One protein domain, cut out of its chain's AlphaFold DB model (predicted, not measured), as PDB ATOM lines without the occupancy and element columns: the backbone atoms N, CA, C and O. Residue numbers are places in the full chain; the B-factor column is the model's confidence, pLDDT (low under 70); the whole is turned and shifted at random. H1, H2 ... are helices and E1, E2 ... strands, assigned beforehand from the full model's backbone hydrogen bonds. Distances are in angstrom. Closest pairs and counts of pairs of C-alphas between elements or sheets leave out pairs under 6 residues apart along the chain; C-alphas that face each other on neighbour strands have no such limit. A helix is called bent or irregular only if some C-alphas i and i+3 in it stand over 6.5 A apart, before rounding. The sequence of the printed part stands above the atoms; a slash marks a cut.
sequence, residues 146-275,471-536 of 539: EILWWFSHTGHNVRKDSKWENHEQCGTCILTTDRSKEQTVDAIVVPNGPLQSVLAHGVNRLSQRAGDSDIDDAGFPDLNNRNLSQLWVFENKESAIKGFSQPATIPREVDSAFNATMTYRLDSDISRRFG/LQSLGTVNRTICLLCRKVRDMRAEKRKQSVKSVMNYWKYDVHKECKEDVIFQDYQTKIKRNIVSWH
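This is residues 146 to 275 and 471 to 536 of the 539 residues of a protein of Oikopleura dioica (UniProt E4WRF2). A curled, strongly twisted sheet of five parallel strands forms the core, with the long helix H4 packed on one face of it. H1 and H2 lead away from the end of E3, the small ribbon of E6 and E7 lies beside the edge strand E5, and H5 grazes the sheet near E5 and E4 with the short H6 packed on it, with long loops between some of these parts. The printed part has 196 residues, with six named helices and seven named strands in the order E1 E2 E3 H1 H2 E4 H3 E5 H4 E6 H5 H6 E7; the large sheet runs E2 E1 E3 E4 E5, and E6 and E7 are antiparallel. The class is mixed, helices and strands, with under half of the residues in named elements. The whole is compact, with a radius of gyration of the C-alphas of 16.5 A, and spans 48 by 46 by 37 A.

E1, residues 146 to 149, begins with C-alpha 146 at (27.973, 2.039, 43.081). E2 is residues 173 to 176, E3 residues 187 to 191, 13.0 A long, H1 residues 192 to 201, 14.0 A, and H2 residues 203 to 208. E4, residues 231 to 235, is 12.3 A long; H3 is residues 252 to 255 and E5 residues 260 to 263. H4, residues 471 to 493, measures 21.7 A and starts at (10.157, 10.650, 43.551). It has a kink of 100 degrees near residue 478 and is irregular, with C-alphas 473 and 476 8.8 A apart. E6 is residues 497 to 500, H5 residues 503 to 509, H6 residues 523 to 526, and E7, residues 532 to 535, ends at (34.431, 17.977, 27.464).

In the sheet, N 147 and O 174 of E1 and E2 are 2.8 A apart, N 189 and O 148 of E3 and E1 2.8 A, N 233 and O 188 of E4 and E3 2.8 A, and N 262 and O 234 of E5 and E4 2.8 A, each within hydrogen-bond range. H4 is on the sheet, in two layers, helix and sheet; its closest C-alphas to E2 are Cys 485 and Cys 173, 6.1 A. E3, H1 H2, E4 and E4, H3, E5 are strand-helix-strand units, parallel neighbour strands with helices between, each with a right-handed crossover. H1 only just is on the sheet and only grazes it, with residues 192 to 195; H5 only grazes it too, with residues 503 to 507. H1 and H2 touch, about perpendicular at 73 degrees, closest at the C-alphas of Ser 197 and Leu 206, 7.2 A. H5 and H6 touch, at the C-alphas of Asn 505 and Gln 525, 5.1 A; H3 and H5 are close but not clearly touching, at the C-alphas of Asp 255 and Val 503, 5.5 A. The closest C-alphas of E5 and E6 are Ala 260 and Val 500, 6.5 A; N 499 and O 533 of E6 and E7 are within hydrogen-bond range at 3.0 A. Every O i to N i+4 pair is within range in H1 and H5, 15 of 19 in H4 and 0 of 2 in H2, where 2 of 3 O i to N i+3 pairs are; H3 and H6 are too short for such a pair.

The C-alphas farthest apart, of Asn 166 and Asp 518, are 48.2 A apart. Residues 276 to 470 are not printed, and C-alphas 275 and 471 are 12.6 A apart across the cut. The links E1 to E2, H2 to E4, E4 to H3 and H5 to H6 are long. The mean pLDDT of the printed part is 82.5; 36 residues are under 70, among them 152 to 163 and 204 to 218.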
ATOM      1  N   GLU A 146      27.369   2.100  41.752       93.38
ATOM      2  CA  GLU A 146      27.973   2.039  43.081       93.38
ATOM      3  C   GLU A 146      28.637   3.377  43.428       93.38
ATOM      4  O   GLU A 146      29.406   3.937  42.648       93.38
ATOM      5  N   ILE A 147      28.320   3.910  44.608       92.94
ATOM      6  CA  ILE A 147      28.736   5.241  45.047       92.94
ATOM      7  C   ILE A 147      29.391   5.141  46.420       92.94
ATOM      8  O   ILE A 147      28.765   4.713  47.393       92.94
ATOM      9  N   LEU A 148      30.637   5.599  46.513       91.44
ATOM     10  CA  LEU A 148      31.365   5.727  47.768       91.44
ATOM     11  C   LEU A 148      31.057   7.076  48.420       91.44
ATOM     12  O   LEU A 148      31.331   8.138  47.861       91.44
ATOM     13  N   TRP A 149      30.535   7.045  49.639       89.81
ATOM     14  CA  TRP A 149      30.445   8.220  50.492       89.81
ATOM     15  C   TRP A 149      31.715   8.315  51.340       89.81
ATOM     16  O   TRP A 149      31.925   7.503  52.237       89.81
ATOM     17  N   TRP A 150      32.580   9.287  51.039       88.69
ATOM     18  CA  TRP A 150      33.958   9.287  51.541       88.69
ATOM     19  C   TRP A 150      34.070   9.404  53.071       88.69
ATOM     20  O   TRP A 150      34.854   8.689  53.699       88.69
ATOM     21  N   PHE A 151      33.262  10.290  53.663       81.19
ATOM     22  CA  PHE A 151      33.235  10.539  55.107       81.19
ATOM     23  C   PHE A 151      32.050   9.822  55.761       81.19
ATOM     24  O   PHE A 151      30.901  10.252  55.628       81.19
ATOM     25  N   SER A 152      32.317   8.723  56.464       67.12
ATOM     26  CA  SER A 152      31.307   7.743  56.887       67.12
ATOM     27  C   SER A 152      30.361   8.226  57.996       67.12
ATOM     28  O   SER A 152      29.287   7.649  58.174       67.12
ATOM     29  N   HIS A 153      30.728   9.274  58.746       60.62
ATOM     30  CA  HIS A 153      30.060   9.613  60.013       60.62
ATOM     31  C   HIS A 153      29.311  10.957  60.034       60.62
ATOM     32  O   HIS A 153      28.664  11.304  61.024       60.62
ATOM     33  N   THR A 154      29.358  11.758  58.970       52.62
ATOM     34  CA  THR A 154      28.842  13.134  59.047       52.62
ATOM     35  C   THR A 154      27.537  13.352  58.289       52.62
ATOM     36  O   THR A 154      27.490  13.359  57.062       52.62
ATOM     37  N   GLY A 155      26.487  13.648  59.058       41.72
ATOM     38  CA  GLY A 155      25.366  14.504  58.658       41.72
ATOM     39  C   GLY A 155      24.152  13.819  58.041       41.72
ATOM     40  O   GLY A 155      23.046  14.345  58.164       41.72
ATOM     41  N   HIS A 156      24.308  12.644  57.435       50.03
ATOM     42  CA  HIS A 156      23.187  11.929  56.833       50.03
ATOM     43  C   HIS A 156      23.207  10.474  57.266       50.03
ATOM     44  O   HIS A 156      24.232   9.813  57.170       50.03
ATOM     45  N   ASN A 157      22.047   9.981  57.706       48.84
ATOM     46  CA  ASN A 157      21.749   8.559  57.866       48.84
ATOM     47  C   ASN A 157      21.748   7.861  56.489       48.84
ATOM     48  O   ASN A 157      20.777   7.186  56.145       48.84
ATOM     49  N   VAL A 158      22.789   8.048  55.671       53.00
ATOM     50  CA  VAL A 158      23.144   7.052  54.669       53.00
ATOM     51  C   VAL A 158      23.487   5.845  55.521       53.00
ATOM     52  O   VAL A 158      24.519   5.818  56.189       53.00
ATOM     53  N   ARG A 159      22.518   4.938  55.672       55.78
ATOM     54  CA  ARG A 159      22.730   3.711  56.435       55.78
ATOM     55  C   ARG A 159      23.983   3.085  55.832       55.78
ATOM     56  O   ARG A 159      24.019   2.956  54.610       55.78
ATOM     57  N   LYS A 160      24.998   2.806  56.662       55.41
ATOM     58  CA  LYS A 160      26.228   2.116  56.248       55.41
ATOM     59  C   LYS A 160      25.800   0.981  55.305       55.41
ATOM     60  O   LYS A 160      24.995   0.140  55.702       55.41
ATOM     61  N   ASP A 161      26.211   1.075  54.045       61.34
ATOM     62  CA  ASP A 161      25.900   0.117  52.981       61.34
ATOM     63  C   ASP A 161      24.409  -0.045  52.607       61.34
ATOM     64  O   ASP A 161      23.874  -1.153  52.519       61.34
ATOM     65  N   SER A 162      23.701   1.066  52.364       67.81
ATOM     66  CA  SER A 162      22.326   1.021  51.853       67.81
ATOM     67  C   SER A 162      22.274   0.641  50.373       67.81
ATOM     68  O   SER A 162      22.886   1.303  49.532       67.81
ATOM     69  N   LYS A 163      21.455  -0.363  50.053       69.19
ATOM     70  CA  LYS A 163      21.135  -0.762  48.682       69.19
ATOM     71  C   LYS A 163      19.690  -0.427  48.364       69.19
ATOM     72  O   LYS A 163      18.789  -0.790  49.120       69.19
ATOM     73  N   TRP A 164      19.478   0.271  47.259       72.75
ATOM     74  CA  TRP A 164      18.172   0.374  46.625       72.75
ATOM     75  C   TRP A 164      18.185  -0.580  45.451       72.75
ATOM     76  O   TRP A 164      18.887  -0.335  44.478       72.75
ATOM     77  N   GLU A 165      17.476  -1.691  45.579       68.19
ATOM     78  CA  GLU A 165      17.358  -2.688  44.520       68.19
ATOM     79  C   GLU A 165      16.053  -2.437  43.765       68.19
ATOM     80  O   GLU A 165      15.005  -2.284  44.390       68.19
ATOM     81  N   ASN A 166      16.127  -2.369  42.431       64.69
ATOM     82  CA  ASN A 166      14.968  -2.311  41.527       64.69
ATOM     83  C   ASN A 166      13.942  -1.202  41.843       64.69
ATOM     84  O   ASN A 166      12.747  -1.366  41.609       64.69
ATOM     85  N   HIS A 167      14.391  -0.064  42.382       76.38
ATOM     86  CA  HIS A 167      13.514   1.080  42.616       76.38
ATOM     87  C   HIS A 167      13.070   1.671  41.277       76.38
ATOM     88  O   HIS A 167      13.921   2.092  40.494       76.38
ATOM     89  N   GLU A 168      11.764   1.789  41.035       77.62
ATOM     90  CA  GLU A 168      11.225   2.138  39.714       77.62
ATOM     91  C   GLU A 168      11.833   3.437  39.150       77.62
ATOM     92  O   GLU A 168      12.363   3.469  38.045       77.62
ATOM     93  N   GLN A 169      11.890   4.504  39.945       78.12
ATOM     94  CA  GLN A 169      12.384   5.813  39.493       78.12
ATOM     95  C   GLN A 169      13.913   5.974  39.565       78.12
ATOM     96  O   GLN A 169      14.463   6.864  38.913       78.12
ATOM     97  N   CYS A 170      14.613   5.176  40.373       81.00
ATOM     98  CA  CYS A 170      16.039   5.386  40.674       81.00
ATOM     99  C   CYS A 170      16.949   4.313  40.058       81.00
ATOM    100  O   CYS A 170      18.155   4.543  39.879       81.00
ATOM    101  N   GLY A 171      16.372   3.161  39.715       85.75
ATOM    102  CA  GLY A 171      17.086   1.937  39.387       85.75
ATOM    103  C   GLY A 171      17.872   1.394  40.574       85.75
ATOM    104  O   GLY A 171      17.775   1.891  41.701       85.75
ATOM    105  N   THR A 172      18.698   0.386  40.306       89.69
ATOM    106  CA  THR A 172      19.585  -0.163  41.332       89.69
ATOM    107  C   THR A 172      20.701   0.830  41.671       89.69
ATOM    108  O   THR A 172      21.460   1.249  40.792       89.69
ATOM    109  N   CYS A 173      20.798   1.218  42.945       88.75
ATOM    110  CA  CYS A 173      21.819   2.131  43.456       88.75
ATOM    111  C   CYS A 173      22.405   1.631  44.781       88.75
ATOM    112  O   CYS A 173      21.683   1.404  45.755       88.75
ATOM    113  N   ILE A 174      23.725   1.458  44.811       90.38
ATOM    114  CA  ILE A 174      24.475   0.927  45.949       90.38
ATOM    115  C   ILE A 174      25.283   2.070  46.552       90.38
ATOM    116  O   ILE A 174      26.169   2.618  45.901       90.38
ATOM    117  N   LEU A 175      24.992   2.431  47.799       88.50
ATOM    118  CA  LEU A 175      25.812   3.371  48.560       88.50
ATOM    119  C   LEU A 175      26.719   2.580  49.488       88.50
ATOM    120  O   LEU A 175      26.241   1.683  50.172       88.50
ATOM    121  N   THR A 176      27.999   2.928  49.551       86.88
ATOM    122  CA  THR A 176      28.957   2.296  50.463       86.88
ATOM    123  C   THR A 176      29.837   3.334  51.143       86.88
ATOM    124  O   THR A 176      30.010   4.446  50.647       86.88
ATOM    125  N   THR A 177      30.389   2.976  52.298       85.06
ATOM    126  CA  THR A 177      31.450   3.736  52.982       85.06
ATOM    127  C   THR A 177      32.782   2.978  52.990       85.06
ATOM    128  O   THR A 177      33.730   3.400  53.648       85.06
ATOM    129  N   ASP A 178      32.858   1.842  52.289       86.12
ATOM    130  CA  ASP A 178      34.057   1.012  52.190       86.12
ATOM    131  C   ASP A 178      35.086   1.644  51.242       86.12
ATOM    132  O   ASP A 178      35.011   1.520  50.019       86.12
ATOM    133  N   ARG A 179      36.082   2.321  51.824       86.75
ATOM    134  CA  ARG A 179      37.155   2.990  51.076       86.75
ATOM    135  C   ARG A 179      38.078   2.024  50.329       86.75
ATOM    136  O   ARG A 179      38.783   2.468  49.431       86.75
ATOM    137  N   SER A 180      38.045   0.712  50.600       88.06
ATOM    138  CA  SER A 180      38.780  -0.258  49.766       88.06
ATOM    139  C   SER A 180      38.279  -0.285  48.315       88.06
ATOM    140  O   SER A 180      39.012  -0.677  47.407       88.06
ATOM    141  N   LYS A 181      37.059   0.217  48.084       90.38
ATOM    142  CA  LYS A 181      36.433   0.364  46.768       90.38
ATOM    143  C   LYS A 181      36.702   1.708  46.095       90.38
ATOM    144  O   LYS A 181      36.128   1.968  45.040       90.38
ATOM    145  N   GLU A 182      37.570   2.559  46.657       90.88
ATOM    146  CA  GLU A 182      37.892   3.888  46.107       90.88
ATOM    147  C   GLU A 182      38.180   3.840  44.605       90.88
ATOM    148  O   GLU A 182      37.729   4.716  43.889       90.88
ATOM    149  N   GLN A 183      38.849   2.795  44.111       91.56
ATOM    150  CA  GLN A 183      39.235   2.669  42.702       91.56
ATOM    151  C   GLN A 183      38.164   2.050  41.791       91.56
ATOM    152  O   GLN A 183      38.297   2.122  40.567       91.56
ATOM    153  N   THR A 184      37.126   1.424  42.355       92.81
ATOM    154  CA  THR A 184      36.177   0.580  41.606       92.81
ATOM    155  C   THR A 184      34.759   1.135  41.541       92.81
ATOM    156  O   THR A 184      34.025   0.754  40.636       92.81
ATOM    157  N   VAL A 185      34.362   2.012  42.469       93.75
ATOM    158  CA  VAL A 185      33.029   2.647  42.450       93.75
ATOM    159  C   VAL A 185      32.829   3.540  41.220       93.75
ATOM    160  O   VAL A 185      33.802   4.030  40.655       93.75
ATOM    161  N   ASP A 186      31.587   3.816  40.820       94.38
ATOM    162  CA  ASP A 186      31.293   4.749  39.721       94.38
ATOM    163  C   ASP A 186      31.478   6.219  40.152       94.38
ATOM    164  O   ASP A 186      31.836   7.082  39.344       94.38
ATOM    165  N   ALA A 187      31.225   6.525  41.431       94.62
ATOM    166  CA  ALA A 187      31.326   7.880  41.965       94.62
ATOM    167  C   ALA A 187      31.797   7.932  43.424       94.62
ATOM    168  O   ALA A 187      31.495   7.049  44.224       94.62
ATOM    169  N   ILE A 188      32.475   9.024  43.783       94.12
ATOM    170  CA  ILE A 188      32.869   9.373  45.151       94.12
ATOM    171  C   ILE A 188      32.196  10.690  45.533       94.12
ATOM    172  O   ILE A 188      32.400  11.719  44.887       94.12
ATOM    173  N   VAL A 189      31.416  10.681  46.609       94.00
ATOM    174  CA  VAL A 189      30.836  11.891  47.196       94.00
ATOM    175  C   VAL A 189      31.728  12.378  48.327       94.00
ATOM    176  O   VAL A 189      32.004  11.636  49.273       94.00
ATOM    177  N   VAL A 190      32.127  13.648  48.263       92.19
ATOM    178  CA  VAL A 190      32.932  14.298  49.301       92.19
ATOM    179  C   VAL A 190      32.128  15.432  49.947       92.19
ATOM    180  O   VAL A 190      32.009  16.522  49.378       92.19
ATOM    181  N   PRO A 191      31.579  15.196  51.149       88.75
ATOM    182  CA  PRO A 191      30.972  16.237  51.970       88.75
ATOM    183  C   PRO A 191      31.929  17.385  52.318       88.75
ATOM    184  O   PRO A 191      33.015  17.182  52.866       88.75
ATOM    185  N   ASN A 192      31.484  18.618  52.082       87.81
ATOM    186  CA  ASN A 192      32.259  19.838  52.309       87.81
ATOM    187  C   ASN A 192      32.554  20.100  53.797       87.81
ATOM    188  O   ASN A 192      33.639  20.553  54.144       87.81
ATOM    189  N   GLY A 193      31.610  19.818  54.701       82.69
ATOM    190  CA  GLY A 193      31.798  20.062  56.139       82.69
ATOM    191  C   GLY A 193      33.016  19.324  56.729       82.69
ATOM    192  O   GLY A 193      33.907  19.971  57.286       82.69
ATOM    193  N   PRO A 194      33.088  17.989  56.598       82.00
ATOM    194  CA  PRO A 194      34.256  17.208  57.005       82.00
ATOM    195  C   PRO A 194      35.511  17.569  56.223       82.00
ATOM    196  O   PRO A 194      36.556  17.725  56.844       82.00
ATOM    197  N   LEU A 195      35.406  17.786  54.903       85.19
ATOM    198  CA  LEU A 195      36.526  18.241  54.076       85.19
ATOM    199  C   LEU A 195      37.192  19.480  54.684       85.19
ATOM    200  O   LEU A 195      38.397  19.491  54.918       85.19
ATOM    201  N   GLN A 196      36.406  20.507  55.014       82.19
ATOM    202  CA  GLN A 196      36.927  21.718  55.647       82.19
ATOM    203  C   GLN A 196      37.526  21.443  57.028       82.19
ATOM    204  O   GLN A 196      38.545  22.036  57.376       82.19
ATOM    205  N   SER A 197      36.921  20.548  57.815       79.50
ATOM    206  CA  SER A 197      37.462  20.159  59.120       79.50
ATOM    207  C   SER A 197      38.835  19.496  58.990       79.50
ATOM    208  O   SER A 197      39.744  19.850  59.737       79.50
ATOM    209  N   VAL A 198      39.001  18.575  58.035       81.62
ATOM    210  CA  VAL A 198      40.272  17.889  57.762       81.62
ATOM    211  C   VAL A 198      41.323  18.877  57.267       81.62
ATOM    212  O   VAL A 198      42.440  18.876  57.775       81.62
ATOM    213  N   LEU A 199      40.971  19.770  56.338       81.31
ATOM    214  CA  LEU A 199      41.899  20.789  55.834       81.31
ATOM    215  C   LEU A 199      42.356  21.764  56.933       81.31
ATOM    216  O   LEU A 199      43.514  22.166  56.952       81.31
ATOM    217  N   ALA A 200      41.464  22.144  57.853       79.06
ATOM    218  CA  ALA A 200      41.769  23.127  58.895       79.06
ATOM    219  C   ALA A 200      42.461  22.537  60.134       79.06
ATOM    220  O   ALA A 200      43.160  23.253  60.852       79.06
ATOM    221  N   HIS A 201      42.212  21.265  60.448       76.94
ATOM    222  CA  HIS A 201      42.599  20.673  61.733       76.94
ATOM    223  C   HIS A 201      43.311  19.326  61.617       76.94
ATOM    224  O   HIS A 201      43.674  18.738  62.638       76.94
ATOM    225  N   GLY A 202      43.503  18.828  60.398       75.81
ATOM    226  CA  GLY A 202      43.914  17.455  60.162       75.81
ATOM    227  C   GLY A 202      42.826  16.448  60.536       75.81
ATOM    228  O   GLY A 202      41.724  16.779  60.980       75.81
ATOM    229  N   VAL A 203      43.173  15.179  60.368       72.38
ATOM    230  CA  VAL A 203      42.283  14.025  60.553       72.38
ATOM    231  C   VAL A 203      41.801  13.867  62.011       72.38
ATOM    232  O   VAL A 203      40.669  13.471  62.275       72.38
ATOM    233  N   ASN A 204      42.618  14.279  62.985       58.56
ATOM    234  CA  ASN A 204      42.427  13.985  64.412       58.56
ATOM    235  C   ASN A 204      41.240  14.694  65.099       58.56
ATOM    236  O   ASN A 204      40.993  14.426  66.272       58.56
ATOM    237  N   ARG A 205      40.523  15.618  64.435       55.81
ATOM    238  CA  ARG A 205      39.417  16.383  65.056       55.81
ATOM    239  C   ARG A 205      38.017  15.865  64.717       55.81
ATOM    240  O   ARG A 205      37.068  16.241  65.405       55.81
ATOM    241  N   LEU A 206      37.873  15.006  63.701       51.78
ATOM    242  CA  LEU A 206      36.589  14.364  63.378       51.78
ATOM    243  C   LEU A 206      36.135  13.413  64.505       51.78
ATOM    244  O   LEU A 206      34.938  13.292  64.761       51.78
ATOM    245  N   SER A 207      37.088  12.852  65.256       47.25
ATOM    246  CA  SER A 207      36.879  11.951  66.398       47.25
ATOM    247  C   SER A 207      36.239  12.594  67.635       47.25
ATOM    248  O   SER A 207      35.593  11.897  68.402       47.25
ATOM    249  N   GLN A 208      36.377  13.908  67.859       46.03
ATOM    250  CA  GLN A 208      35.968  14.531  69.135       46.03
ATOM    251  C   GLN A 208      34.479  14.917  69.212       46.03
ATOM    252  O   GLN A 208      33.991  15.279  70.282       46.03
ATOM    253  N   ARG A 209      33.744  14.884  68.091       45.41
ATOM    254  CA  ARG A 209      32.288  15.146  68.060       45.41
ATOM    255  C   ARG A 209      31.438  13.875  68.062       45.41
ATOM    256  O   ARG A 209      30.267  13.952  68.427       45.41
ATOM    257  N   ALA A 210      32.009  12.746  67.654       45.97
ATOM    258  CA  ALA A 210      31.391  11.433  67.741       45.97
ATOM    259  C   ALA A 210      31.818  10.816  69.074       45.97
ATOM    260  O   ALA A 210      33.006  10.759  69.360       45.97
ATOM    261  N   GLY A 211      30.884  10.402  69.928       43.25
ATOM    262  CA  GLY A 211      31.246   9.701  71.159       43.25
ATOM    263  C   GLY A 211      32.032   8.419  70.853       43.25
ATOM    264  O   GLY A 211      31.448   7.430  70.431       43.25
ATOM    265  N   ASP A 212      33.348   8.476  71.030       44.16
ATOM    266  CA  ASP A 212      34.272   7.416  71.461       44.16
ATOM    267  C   ASP A 212      34.177   5.992  70.855       44.16
ATOM    268  O   ASP A 212      34.516   5.023  71.528       44.16
ATOM    269  N   SER A 213      33.798   5.797  69.581       42.47
ATOM    270  CA  SER A 213      34.004   4.463  68.953       42.47
ATOM    271  C   SER A 213      34.234   4.384  67.439       42.47
ATOM    272  O   SER A 213      34.868   3.426  67.017       42.47
ATOM    273  N   ASP A 214      33.833   5.367  66.628       47.34
ATOM    274  CA  ASP A 214      34.024   5.321  65.166       47.34
ATOM    275  C   ASP A 214      34.692   6.619  64.680       47.34
ATOM    276  O   ASP A 214      34.028   7.605  64.350       47.34
ATOM    277  N   ILE A 215      36.025   6.644  64.686       51.62
ATOM    278  CA  ILE A 215      36.822   7.772  64.193       51.62
ATOM    279  C   ILE A 215      36.805   7.741  62.663       51.62
ATOM    280  O   ILE A 215      37.276   6.778  62.065       51.62
ATOM    281  N   ASP A 216      36.304   8.799  62.024       60.75
ATOM    282  CA  ASP A 216      36.547   8.999  60.595       60.75
ATOM    283  C   ASP A 216      37.973   9.533  60.418       60.75
ATOM    284  O   ASP A 216      38.224  10.737  60.461       60.75
ATOM    285  N   ASP A 217      38.923   8.605  60.320       62.28
ATOM    286  CA  ASP A 217      40.349   8.862  60.127       62.28
ATOM    287  C   ASP A 217      40.713   9.168  58.659       62.28
ATOM    288  O   ASP A 217      41.890   9.209  58.290       62.28
ATOM    289  N   ALA A 218      39.717   9.402  57.798       68.00
ATOM    290  CA  ALA A 218      39.985   9.755  56.414       68.00
ATOM    291  C   ALA A 218      40.620  11.143  56.293       68.00
ATOM    292  O   ALA A 218      40.072  12.162  56.726       68.00
ATOM    293  N   GLY A 219      41.749  11.184  55.585       79.19
ATOM    294  CA  GLY A 219      42.195  12.379  54.875       79.19
ATOM    295  C   GLY A 219      41.282  12.704  53.687       79.19
ATOM    296  O   GLY A 219      40.189  12.166  53.545       79.19
ATOM    297  N   PHE A 220      41.727  13.589  52.803       84.94
ATOM    298  CA  PHE A 220      41.105  13.751  51.484       84.94
ATOM    299  C   PHE A 220      41.456  12.543  50.582       84.94
ATOM    300  O   PHE A 220      42.546  11.999  50.785       84.94
ATOM    301  N   PRO A 221      40.600  12.110  49.624       85.88
ATOM    302  CA  PRO A 221      40.958  11.021  48.713       85.88
ATOM    303  C   PRO A 221      42.229  11.347  47.917       85.88
ATOM    304  O   PRO A 221      42.502  12.519  47.630       85.88
ATOM    305  N   ASP A 222      43.022  10.326  47.582       83.75
ATOM    306  CA  ASP A 222      44.336  10.538  46.967       83.75
ATOM    307  C   ASP A 222      44.185  11.053  45.532       83.75
ATOM    308  O   ASP A 222      43.651  10.392  44.641       83.75
ATOM    309  N   LEU A 223      44.699  12.259  45.293       87.75
ATOM    310  CA  LEU A 223      44.669  12.891  43.980       87.75
ATOM    311  C   LEU A 223      45.620  12.229  42.976       87.75
ATOM    312  O   LEU A 223      45.367  12.313  41.775       87.75
ATOM    313  N   ASN A 224      46.699  11.587  43.435       86.44
ATOM    314  CA  ASN A 224      47.718  11.019  42.546       86.44
ATOM    315  C   ASN A 224      47.281   9.690  41.930       86.44
ATOM    316  O   ASN A 224      47.671   9.377  40.808       86.44
ATOM    317  N   ASN A 225      46.465   8.922  42.652       84.06
ATOM    318  CA  ASN A 225      45.963   7.622  42.217       84.06
ATOM    319  C   ASN A 225      44.481   7.679  41.815       84.06
ATOM    320  O   ASN A 225      43.740   6.712  41.965       84.06
ATOM    321  N   ARG A 226      44.005   8.835  41.351       87.44
ATOM    322  CA  ARG A 226      42.597   9.014  41.005       87.44
ATOM    323  C   ARG A 226      42.230   8.258  39.726       87.44
ATOM    324  O   ARG A 226      42.780   8.525  38.657       87.44
ATOM    325  N   ASN A 227      41.195   7.423  39.799       89.12
ATOM    326  CA  ASN A 227      40.563   6.844  38.617       89.12
ATOM    327  C   ASN A 227      39.768   7.922  37.850       89.12
ATOM    328  O   ASN A 227      38.742   8.422  38.308       89.12
ATOM    329  N   LEU A 228      40.246   8.283  36.656       86.50
ATOM    330  CA  LEU A 228      39.679   9.360  35.830       86.50
ATOM    331  C   LEU A 228      38.330   9.019  35.177       86.50
ATOM    332  O   LEU A 228      37.696   9.904  34.601       86.50
ATOM    333  N   SER A 229      37.893   7.762  35.256       83.69
ATOM    334  CA  SER A 229      36.555   7.346  34.827       83.69
ATOM    335  C   SER A 229      35.499   7.553  35.920       83.69
ATOM    336  O   SER A 229      34.311   7.471  35.620       83.69
ATOM    337  N   GLN A 230      35.909   7.828  37.164       89.56
ATOM    338  CA  GLN A 230      35.000   8.045  38.290       89.56
ATOM    339  C   GLN A 230      34.534   9.490  38.404       89.56
ATOM    340  O   GLN A 230      35.290  10.438  38.169       89.56
ATOM    341  N   LEU A 231      33.305   9.660  38.884       92.81
ATOM    342  CA  LEU A 231      32.758  10.968  39.208       92.81
ATOM    343  C   LEU A 231      33.082  11.366  40.652       92.81
ATOM    344  O   LEU A 231      32.623  10.730  41.591       92.81
ATOM    345  N   TRP A 232      33.805  12.462  40.855       94.81
ATOM    346  CA  TRP A 232      33.956  13.086  42.170       94.81
ATOM    347  C   TRP A 232      32.917  14.192  42.343       94.81
ATOM    348  O   TRP A 232      32.867  15.147  41.562       94.81
ATOM    349  N   VAL A 233      32.088  14.076  43.376       95.75
ATOM    350  CA  VAL A 233      30.942  14.954  43.621       95.75
ATOM    351  C   VAL A 233      31.177  15.782  44.876       95.75
ATOM    352  O   VAL A 233      31.323  15.240  45.973       95.75
ATOM    353  N   PHE A 234      31.181  17.105  44.721       95.31
ATOM    354  CA  PHE A 234      31.224  18.041  45.840       95.31
ATOM    355  C   PHE A 234      29.842  18.135  46.482       95.31
ATOM    356  O   PHE A 234      28.898  18.591  45.838       95.31
ATOM    357  N   GLU A 235      29.714  17.728  47.743       93.19
ATOM    358  CA  GLU A 235      28.442  17.765  48.466       93.19
ATOM    359  C   GLU A 235      28.431  18.867  49.519       93.19
ATOM    360  O   GLU A 235      29.366  19.002  50.308       93.19
ATOM    361  N   ASN A 236      27.350  19.645  49.570       90.62
ATOM    362  CA  ASN A 236      27.144  20.591  50.658       90.62
ATOM    363  C   ASN A 236      25.653  20.909  50.880       90.62
ATOM    364  O   ASN A 236      24.918  21.155  49.925       90.62
ATOM    365  N   LYS A 237      25.198  20.977  52.142       88.00
ATOM    366  CA  LYS A 237      23.872  21.548  52.502       88.00
ATOM    367  C   LYS A 237      23.925  22.904  53.167       88.00
ATOM    368  O   LYS A 237      22.889  23.534  53.340       88.00
ATOM    369  N   GLU A 238      25.083  23.300  53.652       88.12
ATOM    370  CA  GLU A 238      25.200  24.482  54.493       88.12
ATOM    371  C   GLU A 238      25.457  25.714  53.658       88.12
ATOM    372  O   GLU A 238      26.001  25.554  52.584       88.12
ATOM    373  N   SER A 239      25.096  26.915  54.111       89.56
ATOM    374  CA  SER A 239      25.255  28.130  53.302       89.56
ATOM    375  C   SER A 239      26.698  28.420  52.880       89.56
ATOM    376  O   SER A 239      27.650  27.979  53.525       89.56
ATOM    377  N   ALA A 240      26.868  29.198  51.805       86.12
ATOM    378  CA  ALA A 240      28.177  29.595  51.267       86.12
ATOM    379  C   ALA A 240      29.106  30.227  52.313       86.12
ATOM    380  O   ALA A 240      30.319  30.024  52.313       86.12
ATOM    381  N   ILE A 241      28.517  30.934  53.264       86.50
ATOM    382  CA  ILE A 241      29.208  31.615  54.355       86.50
ATOM    383  C   ILE A 241      29.378  30.764  55.618       86.50
ATOM    384  O   ILE A 241      30.077  31.172  56.545       86.50
ATOM    385  N   LYS A 242      28.748  29.586  55.698       80.06
ATOM    386  CA  LYS A 242      28.896  28.697  56.850       80.06
ATOM    387  C   LYS A 242      30.131  27.818  56.669       80.06
ATOM    388  O   LYS A 242      30.302  27.151  55.653       80.06
ATOM    389  N   GLY A 243      30.967  27.783  57.700       65.88
ATOM    390  CA  GLY A 243      32.226  27.042  57.701       65.88
ATOM    391  C   GLY A 243      33.395  27.991  57.914       65.88
ATOM    392  O   GLY A 243      33.472  29.044  57.291       65.88
ATOM    393  N   PHE A 244      34.280  27.640  58.844       57.56
ATOM    394  CA  PHE A 244      35.376  28.503  59.287       57.56
ATOM    395  C   PHE A 244      36.493  28.664  58.244       57.56
ATOM    396  O   PHE A 244      37.364  29.509  58.433       57.56
ATOM    397  N   SER A 245      36.506  27.866  57.165       63.44
ATOM    398  CA  SER A 245      37.559  27.956  56.154       63.44
ATOM    399  C   SER A 245      37.242  29.011  55.091       63.44
ATOM    400  O   SER A 245      36.172  29.040  54.465       63.44
ATOM    401  N   GLN A 246      38.212  29.894  54.882       74.06
ATOM    402  CA  GLN A 246      38.195  30.850  53.786       74.06
ATOM    403  C   GLN A 246      38.493  30.104  52.473       74.06
ATOM    404  O   GLN A 246      39.319  29.192  52.475       74.06
ATOM    405  N   PRO A 247      37.885  30.479  51.333       83.69
ATOM    406  CA  PRO A 247      38.284  29.970  50.015       83.69
ATOM    407  C   PRO A 247      39.802  29.994  49.778       83.69
ATOM    408  O   PRO A 247      40.358  29.105  49.133       83.69
ATOM    409  N   ALA A 248      40.477  31.004  50.339       84.31
ATOM    410  CA  ALA A 248      41.924  31.170  50.300       84.31
ATOM    411  C   ALA A 248      42.732  30.029  50.948       84.31
ATOM    412  O   ALA A 248      43.911  29.891  50.644       84.31
ATOM    413  N   THR A 249      42.133  29.214  51.821       84.19
ATOM    414  CA  THR A 249      42.848  28.145  52.540       84.19
ATOM    415  C   THR A 249      42.704  26.769  51.895       84.19
ATOM    416  O   THR A 249      43.329  25.825  52.367       84.19
ATOM    417  N   ILE A 250      41.860  26.611  50.868       87.81
ATOM    418  CA  ILE A 250      41.697  25.323  50.175       87.81
ATOM    419  C   ILE A 250      42.772  25.202  49.084       87.81
ATOM    420  O   ILE A 250      42.826  26.075  48.220       87.81
ATOM    421  N   PRO A 251      43.616  24.152  49.078       91.81
ATOM    422  CA  PRO A 251      44.597  23.950  48.013       91.81
ATOM    423  C   PRO A 251      43.935  23.895  46.636       91.81
ATOM    424  O   PRO A 251      42.846  23.330  46.488       91.81
ATOM    425  N   ARG A 252      44.596  24.458  45.620       93.00
ATOM    426  CA  ARG A 252      44.040  24.550  44.263       93.00
ATOM    427  C   ARG A 252      43.683  23.176  43.705       93.00
ATOM    428  O   ARG A 252      42.652  23.032  43.058       93.00
ATOM    429  N   GLU A 253      44.511  22.180  43.987       92.31
ATOM    430  CA  GLU A 253      44.365  20.806  43.514       92.31
ATOM    431  C   GLU A 253      43.083  20.166  44.061       92.31
ATOM    432  O   GLU A 253      42.376  19.480  43.326       92.31
ATOM    433  N   VAL A 254      42.742  20.458  45.322       92.75
ATOM    434  CA  VAL A 254      41.492  20.027  45.967       92.75
ATOM    435  C   VAL A 254      40.302  20.801  45.400       92.75
ATOM    436  O   VAL A 254      39.276  20.212  45.069       92.75
ATOM    437  N   ASP A 255      40.433  22.121  45.256       93.69
ATOM    438  CA  ASP A 255      39.360  22.993  44.769       93.69
ATOM    439  C   ASP A 255      38.922  22.660  43.330       93.69
ATOM    440  O   ASP A 255      37.744  22.787  42.989       93.69
ATOM    441  N   SER A 256      39.849  22.187  42.492       93.81
ATOM    442  CA  SER A 256      39.580  21.751  41.115       93.81
ATOM    443  C   SER A 256      39.380  20.237  40.955       93.81
ATOM    444  O   SER A 256      39.350  19.740  39.830       93.81
ATOM    445  N   ALA A 257      39.282  19.473  42.048       93.75
ATOM    446  CA  ALA A 257      39.221  18.011  41.978       93.75
ATOM    447  C   ALA A 257      37.862  17.474  41.497       93.75
ATOM    448  O   ALA A 257      37.760  16.320  41.089       93.75
ATOM    449  N   PHE A 258      36.800  18.271  41.533       95.31
ATOM    450  CA  PHE A 258      35.433  17.773  41.393       95.31
ATOM    451  C   PHE A 258      34.932  17.757  39.947       95.31
ATOM    452  O   PHE A 258      35.314  18.581  39.119       95.31
ATOM    453  N   ASN A 259      34.032  16.825  39.648       94.62
ATOM    454  CA  ASN A 259      33.364  16.707  38.353       94.62
ATOM    455  C   ASN A 259      31.928  17.243  38.382       94.62
ATOM    456  O   ASN A 259      31.446  17.748  37.369       94.62
ATOM    457  N   ALA A 260      31.255  17.135  39.529       95.06
ATOM    458  CA  ALA A 260      29.869  17.553  39.699       95.06
ATOM    459  C   ALA A 260      29.625  18.194  41.069       95.06
ATOM    460  O   ALA A 260      30.372  17.980  42.029       95.06
ATOM    461  N   THR A 261      28.545  18.966  41.155       95.44
ATOM    462  CA  THR A 261      28.094  19.632  42.383       95.44
ATOM    463  C   THR A 261      26.771  19.052  42.878       95.44
ATOM    464  O   THR A 261      25.822  18.882  42.120       95.44
ATOM    465  N   MET A 262      26.681  18.771  44.175       95.56
ATOM    466  CA  MET A 262      25.466  18.304  44.836       95.56
ATOM    467  C   MET A 262      25.125  19.233  46.004       95.56
ATOM    468  O   MET A 262      25.587  19.045  47.132       95.56
ATOM    469  N   THR A 263      24.344  20.280  45.724       94.25
ATOM    470  CA  THR A 263      24.077  21.369  46.682       94.25
ATOM    471  C   THR A 263      22.626  21.841  46.635       94.25
ATOM    472  O   THR A 263      21.844  21.369  45.815       94.25
ATOM    473  N   TYR A 264      22.231  22.758  47.523       93.06
ATOM    474  CA  TYR A 264      20.877  23.323  47.492       93.06
ATOM    475  C   TYR A 264      20.641  24.307  46.333       93.06
ATOM    476  O   TYR A 264      19.482  24.585  46.039       93.06
ATOM    477  N   ARG A 265      21.703  24.827  45.694       93.38
ATOM    478  CA  ARG A 265      21.586  25.777  44.580       93.38
ATOM    479  C   ARG A 265      20.847  25.173  43.391       93.38
ATOM    480  O   ARG A 265      21.024  23.989  43.078       93.38
ATOM    481  N   LEU A 266      20.041  25.996  42.729       91.31
ATOM    482  CA  LEU A 266      19.209  25.598  41.595       91.31
ATOM    483  C   LEU A 266      20.037  25.256  40.351       91.31
ATOM    484  O   LEU A 266      19.571  24.477  39.525       91.31
ATOM    485  N   ASP A 267      21.260  25.778  40.251       92.38
ATOM    486  CA  ASP A 267      22.218  25.515  39.172       92.38
ATOM    487  C   ASP A 267      23.231  24.394  39.489       92.38
ATOM    488  O   ASP A 267      24.218  24.224  38.771       92.38
ATOM    489  N   SER A 268      22.991  23.607  40.544       93.69
ATOM    490  CA  SER A 268      23.795  22.416  40.845       93.69
ATOM    491  C   SER A 268      23.496  21.246  39.905       93.69
ATOM    492  O   SER A 268      22.371  21.070  39.439       93.69
ATOM    493  N   ASP A 269      24.494  20.387  39.672       93.81
ATOM    494  CA  ASP A 269      24.324  19.168  38.868       93.81
ATOM    495  C   ASP A 269      23.321  18.190  39.493       93.81
ATOM    496  O   ASP A 269      22.600  17.495  38.775       93.81
ATOM    497  N   ILE A 270      23.318  18.110  40.828       94.06
ATOM    498  CA  ILE A 270      22.416  17.284  41.625       94.06
ATOM    499  C   ILE A 270      21.759  18.143  42.707       94.06
ATOM    500  O   ILE A 270      22.393  18.583  43.669       94.06
ATOM    501  N   SER A 271      20.445  18.315  42.583       89.94
ATOM    502  CA  SER A 271      19.655  19.125  43.506       89.94
ATOM    503  C   SER A 271      19.556  18.486  44.893       89.94
ATOM    504  O   SER A 271      19.007  17.396  45.061       89.94
ATOM    505  N   ARG A 272      20.003  19.232  45.908       90.56
ATOM    506  CA  ARG A 272      19.989  18.851  47.324       90.56
ATOM    507  C   ARG A 272      19.178  19.817  48.189       90.56
ATOM    508  O   ARG A 272      19.640  20.346  49.204       90.56
ATOM    509  N   ARG A 273      17.938  20.056  47.769       87.38
ATOM    510  CA  ARG A 273      17.020  21.011  48.405       87.38
ATOM    511  C   ARG A 273      16.610  20.593  49.821       87.38
ATOM    512  O   ARG A 273      16.691  19.431  50.234       87.38
ATOM    513  N   PHE A 274      16.162  21.581  50.587       90.31
ATOM    514  CA  PHE A 274      15.610  21.378  51.926       90.31
ATOM    515  C   PHE A 274      14.129  20.988  51.915       90.31
ATOM    516  O   PHE A 274      13.678  20.346  52.864       90.31
ATOM    517  N   GLY A 275      13.415  21.322  50.841       89.62
ATOM    518  CA  GLY A 275      12.019  20.980  50.595       89.62
ATOM    519  C   GLY A 275      11.561  21.481  49.229       89.62
ATOM    520  O   GLY A 275      12.353  22.047  48.470       89.62
ATOM    521  N   LEU A 471       8.871  10.347  42.914       65.06
ATOM    522  CA  LEU A 471      10.157  10.650  43.551       65.06
ATOM    523  C   LEU A 471      10.008  11.443  44.875       65.06
ATOM    524  O   LEU A 471      10.894  11.408  45.735       65.06
ATOM    525  N   GLN A 472       8.885  12.136  45.067       66.44
ATOM    526  CA  GLN A 472       8.641  13.025  46.201       66.44
ATOM    527  C   GLN A 472       8.244  12.239  47.452       66.44
ATOM    528  O   GLN A 472       8.509  12.704  48.565       66.44
ATOM    529  N   SER A 473       7.705  11.022  47.298       66.81
ATOM    530  CA  SER A 473       7.376  10.129  48.418       66.81
ATOM    531  C   SER A 473       8.630   9.690  49.189       66.81
ATOM    532  O   SER A 473       8.578   9.444  50.396       66.81
ATOM    533  N   LEU A 474       9.793   9.696  48.527       72.62
ATOM    534  CA  LEU A 474      11.078   9.326  49.120       72.62
ATOM    535  C   LEU A 474      11.539  10.307  50.208       72.62
ATOM    536  O   LEU A 474      12.377   9.971  51.054       72.62
ATOM    537  N   GLY A 475      11.007  11.531  50.196       76.44
ATOM    538  CA  GLY A 475      11.503  12.640  50.993       76.44
ATOM    539  C   GLY A 475      12.850  13.171  50.488       76.44
ATOM    540  O   GLY A 475      13.564  12.546  49.706       76.44
ATOM    541  N   THR A 476      13.226  14.359  50.957       79.06
ATOM    542  CA  THR A 476      14.306  15.165  50.351       79.06
ATOM    543  C   THR A 476      15.677  14.484  50.297       79.06
ATOM    544  O   THR A 476      16.414  14.663  49.327       79.06
ATOM    545  N   VAL A 477      16.036  13.692  51.314       80.38
ATOM    546  CA  VAL A 477      17.335  12.996  51.369       80.38
ATOM    547  C   VAL A 477      17.413  11.899  50.313       80.38
ATOM    548  O   VAL A 477      18.337  11.899  49.504       80.38
ATOM    549  N   ASN A 478      16.429  11.003  50.288       82.00
ATOM    550  CA  ASN A 478      16.404   9.915  49.323       82.00
ATOM    551  C   ASN A 478      16.196  10.471  47.903       82.00
ATOM    552  O   ASN A 478      16.927  10.117  46.987       82.00
ATOM    553  N   ARG A 479      15.320  11.458  47.709       84.69
ATOM    554  CA  ARG A 479      15.206  12.154  46.420       84.69
ATOM    555  C   ARG A 479      16.562  12.642  45.891       84.69
ATOM    556  O   ARG A 479      16.882  12.412  44.730       84.69
ATOM    557  N   THR A 480      17.384  13.256  46.743       88.12
ATOM    558  CA  THR A 480      18.738  13.700  46.362       88.12
ATOM    559  C   THR A 480      19.622  12.524  45.932       88.12
ATOM    560  O   THR A 480      20.290  12.601  44.906       88.12
ATOM    561  N   ILE A 481      19.617  11.429  46.702       88.38
ATOM    562  CA  ILE A 481      20.383  10.213  46.387       88.38
ATOM    563  C   ILE A 481      19.937   9.639  45.040       88.38
ATOM    564  O   ILE A 481      20.774   9.355  44.195       88.38
ATOM    565  N   CYS A 482      18.630   9.544  44.799       88.00
ATOM    566  CA  CYS A 482      18.088   9.082  43.527       88.00
ATOM    567  C   CYS A 482      18.617   9.909  42.348       88.00
ATOM    568  O   CYS A 482      19.119   9.353  41.372       88.00
ATOM    569  N   LEU A 483      18.556  11.243  42.459       90.19
ATOM    570  CA  LEU A 483      19.055  12.159  41.431       90.19
ATOM    571  C   LEU A 483      20.562  11.999  41.205       90.19
ATOM    572  O   LEU A 483      21.013  12.066  40.065       90.19
ATOM    573  N   LEU A 484      21.332  11.725  42.262       92.75
ATOM    574  CA  LEU A 484      22.746  11.384  42.147       92.75
ATOM    575  C   LEU A 484      22.958  10.092  41.348       92.75
ATOM    576  O   LEU A 484      23.724  10.101  40.387       92.75
ATOM    577  N   CYS A 485      22.260   9.009  41.695       91.62
ATOM    578  CA  CYS A 485      22.373   7.730  40.991       91.62
ATOM    579  C   CYS A 485      22.005   7.873  39.502       91.62
ATOM    580  O   CYS A 485      22.680   7.320  38.633       91.62
ATOM    581  N   ARG A 486      20.959   8.654  39.195       90.62
ATOM    582  CA  ARG A 486      20.564   8.989  37.817       90.62
ATOM    583  C   ARG A 486      21.667   9.758  37.095       90.62
ATOM    584  O   ARG A 486      22.148   9.284  36.077       90.62
ATOM    585  N   LYS A 487      22.166  10.848  37.686       91.69
ATOM    586  CA  LYS A 487      23.227  11.674  37.090       91.69
ATOM    587  C   LYS A 487      24.496  10.880  36.774       91.69
ATOM    588  O   LYS A 487      25.078  11.079  35.710       91.69
ATOM    589  N   VAL A 488      24.926   9.995  37.677       92.62
ATOM    590  CA  VAL A 488      26.085   9.111  37.456       92.62
ATOM    591  C   VAL A 488      25.838   8.199  36.256       92.62
ATOM    592  O   VAL A 488      26.696   8.075  35.382       92.62
ATOM    593  N   ARG A 489      24.643   7.611  36.176       91.25
ATOM    594  CA  ARG A 489      24.259   6.730  35.075       91.25
ATOM    595  C   ARG A 489      24.204   7.455  33.733       91.25
ATOM    596  O   ARG A 489      24.755   6.939  32.766       91.25
ATOM    597  N   ASP A 490      23.619   8.648  33.697       88.62
ATOM    598  CA  ASP A 490      23.523   9.468  32.485       88.62
ATOM    599  C   ASP A 490      24.927   9.839  31.989       88.62
ATOM    600  O   ASP A 490      25.255   9.650  30.821       88.62
ATOM    601  N   MET A 491      25.817  10.259  32.898       87.56
ATOM    602  CA  MET A 491      27.214  10.557  32.556       87.56
ATOM    603  C   MET A 491      27.958   9.346  31.997       87.56
ATOM    604  O   MET A 491      28.713   9.488  31.033       87.56
ATOM    605  N   ARG A 492      27.733   8.160  32.573       87.44
ATOM    606  CA  ARG A 492      28.316   6.905  32.090       87.44
ATOM    607  C   ARG A 492      27.797   6.547  30.697       87.44
ATOM    608  O   ARG A 492      28.603   6.248  29.818       87.44
ATOM    609  N   ALA A 493      26.482   6.604  30.487       87.31
ATOM    610  CA  ALA A 493      25.840   6.276  29.214       87.31
ATOM    611  C   ALA A 493      26.283   7.222  28.084       87.31
ATOM    612  O   ALA A 493      26.604   6.774  26.985       87.31
ATOM    613  N   GLU A 494      26.386   8.518  28.379       86.62
ATOM    614  CA  GLU A 494      26.835   9.555  27.443       86.62
ATOM    615  C   GLU A 494      28.359   9.587  27.250       86.62
ATOM    616  O   GLU A 494      28.857  10.353  26.424       86.62
ATOM    617  N   LYS A 495      29.124   8.819  28.042       85.38
ATOM    618  CA  LYS A 495      30.589   8.950  28.169       85.38
ATOM    619  C   LYS A 495      31.020  10.399  28.451       85.38
ATOM    620  O   LYS A 495      32.090  10.843  28.030       85.38
ATOM    621  N   ARG A 496      30.177  11.156  29.163       83.56
ATOM    622  CA  ARG A 496      30.356  12.589  29.396       83.56
ATOM    623  C   ARG A 496      31.388  12.826  30.489       83.56
ATOM    624  O   ARG A 496      31.180  12.467  31.647       83.56
ATOM    625  N   LYS A 497      32.469  13.523  30.138       84.25
ATOM    626  CA  LYS A 497      33.458  14.025  31.096       84.25
ATOM    627  C   LYS A 497      33.157  15.482  31.435       84.25
ATOM    628  O   LYS A 497      32.907  16.305  30.555       84.25
ATOM    629  N   GLN A 498      33.180  15.805  32.722       88.94
ATOM    630  CA  GLN A 498      32.929  17.154  33.226       88.94
ATOM    631  C   GLN A 498      33.916  17.486  34.338       88.94
ATOM    632  O   GLN A 498      34.283  16.614  35.122       88.94
ATOM    633  N   SER A 499      34.330  18.745  34.421       90.88
ATOM    634  CA  SER A 499      35.165  19.257  35.509       90.88
ATOM    635  C   SER A 499      34.599  20.560  36.060       90.88
ATOM    636  O   SER A 499      34.213  21.443  35.285       90.88
ATOM    637  N   VAL A 500      34.625  20.701  37.381       94.62
ATOM    638  CA  VAL A 500      34.380  21.954  38.096       94.62
ATOM    639  C   VAL A 500      35.737  22.609  38.348       94.62
ATOM    640  O   VAL A 500      36.551  22.087  39.104       94.62
ATOM    641  N   LYS A 501      36.007  23.750  37.703       95.00
ATOM    642  CA  LYS A 501      37.317  24.423  37.783       95.00
ATOM    643  C   LYS A 501      37.671  24.880  39.194       95.00
ATOM    644  O   LYS A 501      38.848  24.943  39.533       95.00
ATOM    645  N   SER A 502      36.667  25.264  39.972       95.62
ATOM    646  CA  SER A 502      36.810  25.661  41.366       95.62
ATOM    647  C   SER A 502      35.465  25.525  42.063       95.62
ATOM    648  O   SER A 502      34.518  26.261  41.764       95.62
ATOM    649  N   VAL A 503      35.354  24.590  43.002       94.38
ATOM    650  CA  VAL A 503      34.145  24.496  43.825       94.38
ATOM    651  C   VAL A 503      33.976  25.732  44.693       94.38
ATOM    652  O   VAL A 503      32.844  26.111  44.941       94.38
ATOM    653  N   MET A 504      35.046  26.422  45.091       93.31
ATOM    654  CA  MET A 504      34.965  27.680  45.837       93.31
ATOM    655  C   MET A 504      34.543  28.876  44.983       93.31
ATOM    656  O   MET A 504      33.838  29.747  45.496       93.31
ATOM    657  N   ASN A 505      34.920  28.926  43.700       94.19
ATOM    658  CA  ASN A 505      34.388  29.924  42.776       94.19
ATOM    659  C   ASN A 505      32.874  29.758  42.680       94.19
ATOM    660  O   ASN A 505      32.163  30.679  43.045       94.19
ATOM    661  N   TYR A 506      32.387  28.573  42.305       93.62
ATOM    662  CA  TYR A 506      30.947  28.313  42.265       93.62
ATOM    663  C   TYR A 506      30.302  28.568  43.625       93.62
ATOM    664  O   TYR A 506      29.370  29.345  43.737       93.62
ATOM    665  N   TRP A 507      30.829  27.973  44.689       91.31
ATOM    666  CA  TRP A 507      30.134  27.924  45.964       91.31
ATOM    667  C   TRP A 507      30.126  29.242  46.738       91.31
ATOM    668  O   TRP A 507      29.114  29.584  47.342       91.31
ATOM    669  N   LYS A 508      31.257  29.957  46.757       91.31
ATOM    670  CA  LYS A 508      31.458  31.138  47.606       91.31
ATOM    671  C   LYS A 508      31.661  32.434  46.820       91.31
ATOM    672  O   LYS A 508      31.372  33.488  47.371       91.31
ATOM    673  N   TYR A 509      32.165  32.395  45.582       92.81
ATOM    674  CA  TYR A 509      32.418  33.612  44.793       92.81
ATOM    675  C   TYR A 509      31.269  33.960  43.846       92.81
ATOM    676  O   TYR A 509      30.897  35.124  43.736       92.81
ATOM    677  N   ASP A 510      30.719  32.985  43.138       92.94
ATOM    678  CA  ASP A 510      29.658  33.161  42.150       92.94
ATOM    679  C   ASP A 510      28.291  33.125  42.836       92.94
ATOM    680  O   ASP A 510      27.472  32.230  42.639       92.94
ATOM    681  N   VAL A 511      28.126  34.073  43.754       92.25
ATOM    682  CA  VAL A 511      26.936  34.321  44.564       92.25
ATOM    683  C   VAL A 511      26.652  35.826  44.584       92.25
ATOM    684  O   VAL A 511      27.522  36.628  44.209       92.25
ATOM    685  N   HIS A 512      25.463  36.218  45.053       93.25
ATOM    686  CA  HIS A 512      25.091  37.614  45.268       93.25
ATOM    687  C   HIS A 512      26.151  38.314  46.121       93.25
ATOM    688  O   HIS A 512      26.810  37.720  46.984       93.25
ATOM    689  N   LYS A 513      26.359  39.598  45.842       93.00
ATOM    690  CA  LYS A 513      27.493  40.362  46.369       93.00
ATOM    691  C   LYS A 513      27.501  40.394  47.900       93.00
ATOM    692  O   LYS A 513      28.560  40.274  48.504       93.00
ATOM    693  N   GLU A 514      26.327  40.516  48.494       92.38
ATOM    694  CA  GLU A 514      26.067  40.618  49.925       92.38
ATOM    695  C   GLU A 514      26.363  39.304  50.659       92.38
ATOM    696  O   GLU A 514      26.740  39.324  51.828       92.38
ATOM    697  N   CYS A 515      26.247  38.161  49.975       92.00
ATOM    698  CA  CYS A 515      26.604  36.866  50.550       92.00
ATOM    699  C   CYS A 515      28.116  36.716  50.724       92.00
ATOM    700  O   CYS A 515      28.566  36.137  51.707       92.00
ATOM    701  N   LYS A 516      28.920  37.227  49.788       90.69
ATOM    702  CA  LYS A 516      30.387  37.068  49.799       90.69
ATOM    703  C   LYS A 516      31.145  38.268  50.366       90.69
ATOM    704  O   LYS A 516      32.355  38.376  50.162       90.69
ATOM    705  N   GLU A 517      30.439  39.169  51.037       85.81
ATOM    706  CA  GLU A 517      31.042  40.300  51.735       85.81
ATOM    707  C   GLU A 517      32.106  39.794  52.729       85.81
ATOM    708  O   GLU A 517      31.911  38.782  53.404       85.81
ATOM    709  N   ASP A 518      33.267  40.452  52.753       83.44
ATOM    710  CA  ASP A 518      34.412  40.131  53.620       83.44
ATOM    711  C   ASP A 518      35.051  38.733  53.447       83.44
ATOM    712  O   ASP A 518      35.854  38.294  54.277       83.44
ATOM    713  N   VAL A 519      34.753  38.026  52.352       87.00
ATOM    714  CA  VAL A 519      35.379  36.733  52.026       87.00
ATOM    715  C   VAL A 519      36.642  36.932  51.183       87.00
ATOM    716  O   VAL A 519      36.642  37.661  50.190       87.00
ATOM    717  N   ILE A 520      37.724  36.235  51.544       89.25
ATOM    718  CA  ILE A 520      39.005  36.297  50.821       89.25
ATOM    719  C   ILE A 520      39.129  35.104  49.867       89.25
ATOM    720  O   ILE A 520      39.003  33.943  50.269       89.25
ATOM    721  N   PHE A 521      39.445  35.402  48.606       91.88
ATOM    722  CA  PHE A 521      39.586  34.431  47.520       91.88
ATOM    723  C   PHE A 521      41.012  34.382  46.980       91.88
ATOM    724  O   PHE A 521      41.751  35.360  47.048       91.88
ATOM    725  N   GLN A 522      41.374  33.246  46.389       92.62
ATOM    726  CA  GLN A 522      42.604  33.123  45.609       92.62
ATOM    727  C   GLN A 522      42.421  33.745  44.225       92.62
ATOM    728  O   GLN A 522      41.341  33.677  43.634       92.62
ATOM    729  N   ASP A 523      43.502  34.272  43.656       93.12
ATOM    730  CA  ASP A 523      43.497  34.954  42.356       93.12
ATOM    731  C   ASP A 523      42.869  34.151  41.213       93.12
ATOM    732  O   ASP A 523      42.239  34.724  40.325       93.12
ATOM    733  N   TYR A 524      43.064  32.829  41.179       93.69
ATOM    734  CA  TYR A 524      42.482  32.013  40.114       93.69
ATOM    735  C   TYR A 524      40.966  31.870  40.276       93.69
ATOM    736  O   TYR A 524      40.265  31.807  39.270       93.69
ATOM    737  N   GLN A 525      40.457  31.862  41.514       94.69
ATOM    738  CA  GLN A 525      39.032  31.691  41.801       94.69
ATOM    739  C   GLN A 525      38.235  32.864  41.235       94.69
ATOM    740  O   GLN A 525      37.168  32.661  40.678       94.69
ATOM    741  N   THR A 526      38.759  34.089  41.289       93.69
ATOM    742  CA  THR A 526      38.038  35.288  40.822       93.69
ATOM    743  C   THR A 526      38.075  35.480  39.301       93.69
ATOM    744  O   THR A 526      37.266  36.225  38.749       93.69
ATOM    745  N   LYS A 527      38.992  34.795  38.602       93.50
ATOM    746  CA  LYS A 527      39.201  34.907  37.144       93.50
ATOM    747  C   LYS A 527      38.400  33.883  36.327       93.50
ATOM    748  O   LYS A 527      38.409  33.938  35.095       93.50
ATOM    749  N   ILE A 528      37.711  32.943  36.977       93.00
ATOM    750  CA  ILE A 528      36.913  31.909  36.308       93.00
ATOM    751  C   ILE A 528      35.601  32.510  35.786       93.00
ATOM    752  O   ILE A 528      34.779  32.985  36.557       93.00
ATOM    753  N   LYS A 529      35.397  32.455  34.462       86.94
ATOM    754  CA  LYS A 529      34.150  32.897  33.796       86.94
ATOM    755  C   LYS A 529      33.159  31.770  33.493       86.94
ATOM    756  O   LYS A 529      31.977  32.017  33.322       86.94
ATOM    757  N   ARG A 530      33.660  30.540  33.340       87.69
ATOM    758  CA  ARG A 530      32.871  29.318  33.113       87.69
ATOM    759  C   ARG A 530      33.423  28.247  34.027       87.69
ATOM    760  O   ARG A 530      34.514  27.733  33.748       87.69
ATOM    761  N   ASN A 531      32.722  28.002  35.129       89.25
ATOM    762  CA  ASN A 531      33.223  27.144  36.191       89.25
ATOM    763  C   ASN A 531      33.004  25.658  35.906       89.25
ATOM    764  O   ASN A 531      33.894  24.856  36.170       89.25
ATOM    765  N   ILE A 532      31.871  25.309  35.299       85.50
ATOM    766  CA  ILE A 532      31.614  23.962  34.788       85.50
ATOM    767  C   ILE A 532      32.069  23.904  33.330       85.50
ATOM    768  O   ILE A 532      31.726  24.775  32.527       85.50
ATOM    769  N   VAL A 533      32.867  22.891  32.995       82.19
ATOM    770  CA  VAL A 533      33.257  22.594  31.614       82.19
ATOM    771  C   VAL A 533      32.954  21.133  31.328       82.19
ATOM    772  O   VAL A 533      33.512  20.249  31.981       82.19
ATOM    773  N   SER A 534      32.049  20.899  30.379       77.56
ATOM    774  CA  SER A 534      31.872  19.599  29.745       77.56
ATOM    775  C   SER A 534      32.869  19.474  28.602       77.56
ATOM    776  O   SER A 534      33.007  20.373  27.772       77.56
ATOM    777  N   TRP A 535      33.567  18.349  28.571       70.25
ATOM    778  CA  TRP A 535      34.431  17.977  27.464       70.25
ATOM    779  C   TRP A 535      33.685  16.867  26.729       70.25
ATOM    780  O   TRP A 535      33.831  15.682  27.035       70.25
ATOM    781  N   HIS A 536      32.770  17.273  25.844       57.53
ATOM    782  CA  HIS A 536      32.317  16.386  24.780       57.53
ATOM    783  C   HIS A 536      33.507  16.293  23.830       57.53
ATOM    784  O   HIS A 536      33.842  17.293  23.211       57.53
TER     785      HIS A 536